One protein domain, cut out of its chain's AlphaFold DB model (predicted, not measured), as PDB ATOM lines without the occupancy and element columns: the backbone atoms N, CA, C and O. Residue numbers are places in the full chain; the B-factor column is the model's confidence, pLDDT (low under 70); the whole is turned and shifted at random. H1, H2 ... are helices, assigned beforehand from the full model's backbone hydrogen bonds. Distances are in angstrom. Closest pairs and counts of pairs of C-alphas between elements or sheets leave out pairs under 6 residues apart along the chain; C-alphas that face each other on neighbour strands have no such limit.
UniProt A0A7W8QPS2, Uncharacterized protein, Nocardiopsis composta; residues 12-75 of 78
ATOM      1  N   ALA A  12     183.805 161.348 141.170       74.56
ATOM      2  CA  ALA A  12     183.565 160.002 140.643       74.56
ATOM      3  C   ALA A  12     184.421 158.931 141.351       74.56
ATOM      4  O   ALA A  12     183.909 157.875 141.713       74.56
ATOM      5  N   ASP A  13     185.692 159.222 141.629       78.69
ATOM      6  CA  ASP A  13     186.581 158.288 142.332       78.69
ATOM      7  C   ASP A  13     186.203 158.141 143.811       78.69
ATOM      8  O   ASP A  13     186.135 157.028 144.339       78.69
ATOM      9  N   CYS A  14     185.873 159.255 144.474       74.25
ATOM     10  CA  CYS A  14     185.427 159.232 145.864       74.25
ATOM     11  C   CYS A  14     184.106 158.464 146.026       74.25
ATOM     12  O   CYS A  14     183.963 157.643 146.939       74.25
ATOM     13  N   THR A  15     183.140 158.688 145.130       76.62
ATOM     14  CA  THR A  15     181.877 157.940 145.153       76.62
ATOM     15  C   THR A  15     182.125 156.461 144.908       76.62
ATOM     16  O   THR A  15     181.593 155.648 145.657       76.62
ATOM     17  N   HIS A  16     183.003 156.098 143.969       78.88
ATOM     18  CA  HIS A  16     183.337 154.701 143.707       78.88
ATOM     19  C   HIS A  16     183.974 153.997 144.921       78.88
ATOM     20  O   HIS A  16     183.608 152.855 145.226       78.88
ATOM     21  N   GLN A  17     184.882 154.655 145.650       77.00
ATOM     22  CA  GLN A  17     185.461 154.102 146.883       77.00
ATOM     23  C   GLN A  17     184.419 153.953 147.997       77.00
ATOM     24  O   GLN A  17     184.409 152.940 148.700       77.00
ATOM     25  N   MET A  18     183.512 154.919 148.131       76.62
ATOM     26  CA  MET A  18     182.404 154.850 149.083       76.62
ATOM     27  C   MET A  18     181.484 153.659 148.798       76.62
ATOM     28  O   MET A  18     181.105 152.949 149.730       76.62
ATOM     29  N   THR A  19     181.173 153.379 147.528       76.31
ATOM     30  CA  THR A  19     180.368 152.204 147.159       76.31
ATOM     31  C   THR A  19     181.080 150.902 147.520       76.31
ATOM     32  O   THR A  19     180.445 149.977 148.025       76.31
ATOM     33  N   ILE A  20     182.400 150.828 147.320       77.62
ATOM     34  CA  ILE A  20     183.197 149.647 147.681       77.62
ATOM     35  C   ILE A  20     183.191 149.436 149.199       77.62
ATOM     36  O   ILE A  20     182.965 148.314 149.649       77.62
ATOM     37  N   PHE A  21     183.371 150.493 149.995       75.69
ATOM     38  CA  PHE A  21     183.275 150.401 151.455       75.69
ATOM     39  C   PHE A  21     181.875 149.998 151.921       75.69
ATOM     40  O   PHE A  21     181.753 149.159 152.813       75.69
ATOM     41  N   ALA A  22     180.825 150.538 151.299       73.56
ATOM     42  CA  ALA A  22     179.448 150.175 151.610       73.56
ATOM     43  C   ALA A  22     179.204 148.674 151.375       73.56
ATOM     44  O   ALA A  22     178.716 147.984 152.273       73.56
ATOM     45  N   ILE A  23     179.630 148.146 150.223       74.25
ATOM     46  CA  ILE A  23     179.515 146.719 149.895       74.25
ATOM     47  C   ILE A  23     180.387 145.873 150.831       74.25
ATOM     48  O   ILE A  23     179.925 144.875 151.371       74.25
ATOM     49  N   ALA A  24     181.631 146.272 151.093       74.81
ATOM     50  CA  ALA A  24     182.510 145.529 151.993       74.81
ATOM     51  C   ALA A  24     181.960 145.482 153.430       74.81
ATOM     52  O   ALA A  24     182.067 144.455 154.100       74.81
ATOM     53  N   SER A  25     181.318 146.560 153.893       76.12
ATOM     54  CA  SER A  25     180.694 146.635 155.219       76.12
ATOM     55  C   SER A  25     179.420 145.790 155.354       76.12
ATOM     56  O   SER A  25     179.026 145.454 156.475       76.12
ATOM     57  N   SER A  26     178.804 145.370 154.243       73.94
ATOM     58  CA  SER A  26     177.617 144.511 154.288       73.94
ATOM     59  C   SER A  26     177.943 143.105 154.805       73.94
ATOM     60  O   SER A  26     177.085 142.456 155.400       73.94
ATOM     61  N   ILE A  27     179.187 142.643 154.633       76.75
ATOM     62  CA  ILE A  27     179.656 141.331 155.099       76.75
ATOM     63  C   ILE A  27     179.634 141.244 156.637       76.75
ATOM     64  O   ILE A  27     178.925 140.382 157.164       76.75
ATOM     65  N   PRO A  28     180.334 142.118 157.393       74.56
ATOM     66  CA  PRO A  28     180.247 142.104 158.850       74.56
ATOM     67  C   PRO A  28     178.835 142.427 159.364       74.56
ATOM     68  O   PRO A  28     178.442 141.885 160.395       74.56
ATOM     69  N   ALA A  29     178.039 143.227 158.643       74.81
ATOM     70  CA  ALA A  29     176.644 143.484 159.009       74.81
ATOM     71  C   ALA A  29     175.775 142.213 158.944       74.81
ATOM     72  O   ALA A  29     175.056 141.904 159.895       74.81
ATOM     73  N   MET A  30     175.886 141.432 157.864       73.94
ATOM     74  CA  MET A  30     175.194 140.143 157.729       73.94
ATOM     75  C   MET A  30     175.665 139.137 158.781       73.94
ATOM     76  O   MET A  30     174.846 138.424 159.364       73.94
ATOM     77  N   LEU A  31     176.968 139.117 159.079       76.44
ATOM     78  CA  LEU A  31     177.533 138.263 160.121       76.44
ATOM     79  C   LEU A  31     176.940 138.597 161.500       76.44
ATOM     80  O   LEU A  31     176.504 137.700 162.220       76.44
ATOM     81  N   ALA A  32     176.861 139.884 161.851       77.00
ATOM     82  CA  ALA A  32     176.258 140.340 163.101       77.00
ATOM     83  C   ALA A  32     174.772 139.950 163.204       77.00
ATOM     84  O   ALA A  32     174.312 139.535 164.269       77.00
ATOM     85  N   LEU A  33     174.036 140.021 162.092       74.94
ATOM     86  CA  LEU A  33     172.623 139.646 162.024       74.94
ATOM     87  C   LEU A  33     172.432 138.138 162.266       74.94
ATOM     88  O   LEU A  33     171.601 137.740 163.084       74.94
ATOM     89  N   ILE A  34     173.255 137.299 161.634       76.00
ATOM     90  CA  ILE A  34     173.244 135.842 161.842       76.00
ATOM     91  C   ILE A  34     173.583 135.498 163.299       76.00
ATOM     92  O   ILE A  34     172.898 134.677 163.911       76.00
ATOM     93  N   LEU A  35     174.596 136.148 163.880       73.31
ATOM     94  CA  LEU A  35     174.990 135.931 165.275       73.31
ATOM     95  C   LEU A  35     173.899 136.369 166.261       73.31
ATOM     96  O   LEU A  35     173.669 135.693 167.262       73.31
ATOM     97  N   MET A  36     173.177 137.449 165.960       70.44
ATOM     98  CA  MET A  36     172.016 137.871 166.738       70.44
ATOM     99  C   MET A  36     170.904 136.814 166.701       70.44
ATOM    100  O   MET A  36     170.396 136.430 167.752       70.44
ATOM    101  N   VAL A  37     170.564 136.285 165.522       75.25
ATOM    102  CA  VAL A  37     169.570 135.204 165.393       75.25
ATOM    103  C   VAL A  37     170.020 133.949 166.146       75.25
ATOM    104  O   VAL A  37     169.227 133.353 166.877       75.25
ATOM    105  N   ALA A  38     171.299 133.578 166.040       69.81
ATOM    106  CA  ALA A  38     171.872 132.443 166.762       69.81
ATOM    107  C   ALA A  38     171.802 132.627 168.291       69.81
ATOM    108  O   ALA A  38     171.474 131.686 169.017       69.81
ATOM    109  N   ALA A  39     172.027 133.845 168.792       66.19
ATOM    110  CA  ALA A  39     171.861 134.158 170.208       66.19
ATOM    111  C   ALA A  39     170.406 133.943 170.670       66.19
ATOM    112  O   ALA A  39     170.178 133.376 171.731       66.19
ATOM    113  N   PHE A  40     169.401 134.296 169.868       61.50
ATOM    114  CA  PHE A  40     167.999 134.051 170.233       61.50
ATOM    115  C   PHE A  40     167.554 132.590 170.091       61.50
ATOM    116  O   PHE A  40     166.688 132.137 170.842       61.50
ATOM    117  N   ALA A  41     168.137 131.853 169.146       65.31
ATOM    118  CA  ALA A  41     167.821 130.447 168.911       65.31
ATOM    119  C   ALA A  41     168.503 129.494 169.911       65.31
ATOM    120  O   ALA A  41     168.079 128.343 170.044       65.31
ATOM    121  N   THR A  42     169.541 129.944 170.627       63.69
ATOM    122  CA  THR A  42     170.290 129.082 171.550       63.69
ATOM    123  C   THR A  42     169.463 128.726 172.797       63.69
ATOM    124  O   THR A  42     169.026 129.605 173.543       63.69
ATOM    125  N   PRO A  43     169.260 127.425 173.088       56.16
ATOM    126  CA  PRO A  43     168.413 126.972 174.194       56.16
ATOM    127  C   PRO A  43     168.974 127.326 175.581       56.16
ATOM    128  O   PRO A  43     168.203 127.410 176.535       56.16
ATOM    129  N   ALA A  44     170.278 127.611 175.687       59.38
ATOM    130  CA  ALA A  44     170.929 128.076 176.916       59.38
ATOM    131  C   ALA A  44     170.306 129.374 177.471       59.38
ATOM    132  O   ALA A  44     170.221 129.563 178.680       59.38
ATOM    133  N   MET A  45     169.766 130.230 176.598       53.84
ATOM    134  CA  MET A  45     169.121 131.492 176.980       53.84
ATOM    135  C   MET A  45     167.739 131.309 177.626       53.84
ATOM    136  O   MET A  45     167.166 132.268 178.144       53.84
ATOM    137  N   ARG A  46     167.180 130.089 177.607       58.00
ATOM    138  CA  ARG A  46     165.920 129.769 178.297       58.00
ATOM    139  C   ARG A  46     166.113 129.414 179.770       58.00
ATOM    140  O   ARG A  46     165.143 129.498 180.514       58.00
ATOM    141  N   ALA A  47     167.323 129.032 180.179       67.12
ATOM    142  CA  ALA A  47     167.608 128.653 181.560       67.12
ATOM    143  C   ALA A  47     167.701 129.874 182.493       67.12
ATOM    144  O   ALA A  47     167.320 129.780 183.656       67.12
ATOM    145  N   GLU A  48     168.139 131.031 181.978       68.31
ATOM    146  CA  GLU A  48     168.377 132.235 182.781       68.31
ATOM    147  C   GLU A  48     167.692 133.480 182.187       68.31
ATOM    148  O   GLU A  48     168.200 134.097 181.243       68.31
ATOM    149  N   PRO A  49     166.552 133.921 182.756       66.75
ATOM    150  CA  PRO A  49     165.799 135.067 182.241       66.75
ATOM    151  C   PRO A  49     166.581 136.388 182.323       66.75
ATOM    152  O   PRO A  49     166.365 137.276 181.499       66.75
ATOM    153  N   ALA A  50     167.525 136.507 183.263       71.69
ATOM    154  CA  ALA A  50     168.420 137.658 183.378       71.69
ATOM    155  C   ALA A  50     169.440 137.740 182.226       71.69
ATOM    156  O   ALA A  50     169.798 138.831 181.782       71.69
ATOM    157  N   LEU A  51     169.891 136.593 181.704       67.12
ATOM    158  CA  LEU A  51     170.792 136.551 180.552       67.12
ATOM    159  C   LEU A  51     170.054 136.982 179.277       67.12
ATOM    160  O   LEU A  51     170.611 137.712 178.454       67.12
ATOM    161  N   ARG A  52     168.773 136.601 179.167       66.81
ATOM    162  CA  ARG A  52     167.869 136.941 178.059       66.81
ATOM    163  C   ARG A  52     167.566 138.438 177.966       66.81
ATOM    164  O   ARG A  52     167.568 138.989 176.869       66.81
ATOM    165  N   THR A  53     167.309 139.112 179.086       73.69
ATOM    166  CA  THR A  53     167.088 140.571 179.087       73.69
ATOM    167  C   THR A  53     168.352 141.330 178.707       73.69
ATOM    168  O   THR A  53     168.280 142.288 177.940       73.69
ATOM    169  N   ARG A  54     169.520 140.879 179.176       75.31
ATOM    170  CA  ARG A  54     170.803 141.515 178.850       75.31
ATOM    171  C   ARG A  54     171.149 141.386 177.370       75.31
ATOM    172  O   ARG A  54     171.526 142.369 176.741       75.31
ATOM    173  N   THR A  55     170.972 140.200 176.798       71.50
ATOM    174  CA  THR A  55     171.188 139.963 175.363       71.50
ATOM    175  C   THR A  55     170.172 140.681 174.486       71.50
ATOM    176  O   THR A  55     170.579 141.245 173.476       71.50
ATOM    177  N   LEU A  56     168.898 140.760 174.889       71.06
ATOM    178  CA  LEU A  56     167.915 141.641 174.241       71.06
ATOM    179  C   LEU A  56     168.363 143.104 174.263       71.06
ATOM    180  O   LEU A  56     168.314 143.766 173.231       71.06
ATOM    181  N   GLY A  57     168.840 143.592 175.409       79.81
ATOM    182  CA  GLY A  57     169.346 144.956 175.545       79.81
ATOM    183  C   GLY A  57     170.532 145.238 174.620       79.81
ATOM    184  O   GLY A  57     170.508 146.214 173.874       79.81
ATOM    185  N   TYR A  58     171.538 144.357 174.607       75.94
ATOM    186  CA  TYR A  58     172.697 144.498 173.717       75.94
ATOM    187  C   TYR A  58     172.321 144.379 172.235       75.94
ATOM    188  O   TYR A  58     172.847 145.115 171.404       75.94
ATOM    189  N   SER A  59     171.383 143.494 171.906       68.06
ATOM    190  CA  SER A  59     170.866 143.307 170.552       68.06
ATOM    191  C   SER A  59     170.105 144.537 170.040       68.06
ATOM    192  O   SER A  59     170.343 144.975 168.913       68.06
ATOM    193  N   LEU A  60     169.246 145.136 170.871       75.19
ATOM    194  CA  LEU A  60     168.541 146.379 170.551       75.19
ATOM    195  C   LEU A  60     169.512 147.547 170.375       75.19
ATOM    196  O   LEU A  60     169.360 148.332 169.443       75.19
ATOM    197  N   LEU A  61     170.534 147.637 171.231       78.00
ATOM    198  CA  LEU A  61     171.570 148.660 171.119       78.00
ATOM    199  C   LEU A  61     172.348 148.522 169.801       78.00
ATOM    200  O   LEU A  61     172.561 149.512 169.105       78.00
ATOM    201  N   ALA A  62     172.719 147.296 169.424       72.81
ATOM    202  CA  ALA A  62     173.390 147.026 168.156       72.81
ATOM    203  C   ALA A  62     172.519 147.419 166.949       72.81
ATOM    204  O   ALA A  62     173.014 148.058 166.022       72.81
ATOM    205  N   TRP A  63     171.217 147.112 166.987       73.50
ATOM    206  CA  TRP A  63     170.272 147.541 165.951       73.50
ATOM    207  C   TRP A  63     170.098 149.056 165.888       73.50
ATOM    208  O   TRP A  63     170.030 149.608 164.794       73.50
ATOM    209  N   ALA A  64     170.064 149.741 167.033       73.25
ATOM    210  CA  ALA A  64     169.983 151.197 167.075       73.25
ATOM    211  C   ALA A  64     171.214 151.847 166.422       73.25
ATOM    212  O   ALA A  64     171.070 152.776 165.629       73.25
ATOM    213  N   ILE A  65     172.414 151.324 166.694       74.44
ATOM    214  CA  ILE A  65     173.665 151.814 166.097       74.44
ATOM    215  C   ILE A  65     173.686 151.544 164.587       74.44
ATOM    216  O   ILE A  65     173.997 152.449 163.815       74.44
ATOM    217  N   ALA A  66     173.317 150.334 164.157       72.62
ATOM    218  CA  ALA A  66     173.264 149.971 162.740       72.62
ATOM    219  C   ALA A  66     172.208 150.778 161.961       72.62
ATOM    220  O   ALA A  66     172.449 151.215 160.837       72.62
ATOM    221  N   GLY A  67     171.040 151.012 162.561       72.56
ATOM    222  CA  GLY A  67     170.009 151.870 161.985       72.56
ATOM    223  C   GLY A  67     170.480 153.318 161.869       72.56
ATOM    224  O   GLY A  67     170.291 153.946 160.830       72.56
ATOM    225  N   PHE A  68     171.156 153.834 162.897       73.44
ATOM    226  CA  PHE A  68     171.703 155.187 162.888       73.44
ATOM    227  C   PHE A  68     172.756 155.385 161.790       73.44
ATOM    228  O   PHE A  68     172.710 156.380 161.066       73.44
ATOM    229  N   THR A  69     173.676 154.434 161.614       68.94
ATOM    230  CA  THR A  69     174.695 154.515 160.558       68.94
ATOM    231  C   THR A  69     174.090 154.417 159.160       68.94
ATOM    232  O   THR A  69     174.515 155.160 158.275       68.94
ATOM    233  N   LEU A  70     173.066 153.581 158.961       68.06
ATOM    234  CA  LEU A  70     172.313 153.536 157.704       68.06
ATOM    235  C   LEU A  70     171.622 154.868 157.405       68.06
ATOM    236  O   LEU A  70     171.741 155.373 156.293       68.06
ATOM    237  N   VAL A  71     170.947 155.463 158.393       70.69
ATOM    238  CA  VAL A  71     170.290 156.769 158.234       70.69
ATOM    239  C   VAL A  71     171.322 157.829 157.851       70.69
ATOM    240  O   VAL A  71     171.178 158.462 156.809       70.69
ATOM    241  N   MET A  72     172.416 157.954 158.604       68.75
ATOM    242  CA  MET A  72     173.493 158.909 158.302       68.75
ATOM    243  C   MET A  72     174.114 158.702 156.911       68.75
ATOM    244  O   MET A  72     174.505 159.674 156.266       68.75
ATOM    245  N   GLY A  73     174.181 157.458 156.427       61.25
ATOM    246  CA  GLY A  73     174.664 157.138 155.082       61.25
ATOM    247  C   GLY A  73     173.730 157.572 153.946       61.25
ATOM    248  O   GLY A  73     174.208 157.802 152.836       61.25
ATOM    249  N   VAL A  74     172.424 157.707 154.209       63.31
ATOM    250  CA  VAL A  74     171.386 157.998 153.199       63.31
ATOM    251  C   VAL A  74     170.994 159.482 153.154       63.31
ATOM    252  O   VAL A  74     170.420 159.924 152.158       63.31
ATOM    253  N   LEU A  75     171.305 160.284 154.182       59.88
ATOM    254  CA  LEU A  75     170.941 161.704 154.171       59.88
ATOM    255  C   LEU A  75     171.649 162.473 153.020       59.88
ATOM    256  O   LEU A  75     172.879 162.386 152.881       59.88
TER     257      LEU A  75
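Overview. This is residues 12 to 75 of the 78 residues of an uncharacterized protein of Nocardiopsis composta (UniProt A0A7W8QPS2). Two long helices, H1 and H3, run side by side in opposite ways with a gap between them, and the very short helix H2 sits at the turn that joins them at one end. Residues 12 to 21 of H1 stand free and stick out at the other end. The printed part has 64 residues with three named helices, in the order H1, H2, H3, and no named strand; the class is all helix. The whole is a rod of 54 by 19 by 9 A, only just loose and close to extended, with a radius of gyration of the C-alphas of 15.8 A.

Arrangement. H1, residues 12 to 41, is close to but not clearly touching H3, residues 49 to 74; their closest C-alphas, those of Met 36 and Ser 59, are 6.7 A apart. The two run opposite ways at a shallow tilt of 15 degrees. H1 is also close to but not clearly touching H2, residues 43 to 46, with the closest C-alphas, Ala 39 and Met 45, 7.8 A apart. H2 and H3 only just touch, with 3 pairs of C-alphas within 8 A, and only at the corner by their link; H3 does so with residues 51 to 52 alone, and the closest C-alphas, Met 45 and Arg 52, are 5.7 A apart. In H3 every O i to N i+4 pair is within hydrogen-bond range, in H1 24 of 26 are, and H2 is too short for such a pair.

Along the chain. H1 begins at C-alpha 12, (183.565, 160.002, 140.643), and measures 43.8 A to C-alpha 41. H2 begins at C-alpha 43, (168.413, 126.972, 174.194). H3 measures 37.4 A and ends at C-alpha 74, (171.386, 157.998, 153.199).

Size, cuts and confidence. The C-alphas farthest apart, Ala 12 and Ala 47, are 54.0 A apart. The printed part has no cut, and both links are tight. Mean pLDDT of the printed part is 71.3; 21 residues are under 70, among them residues 38 to 49 and 72 to 75.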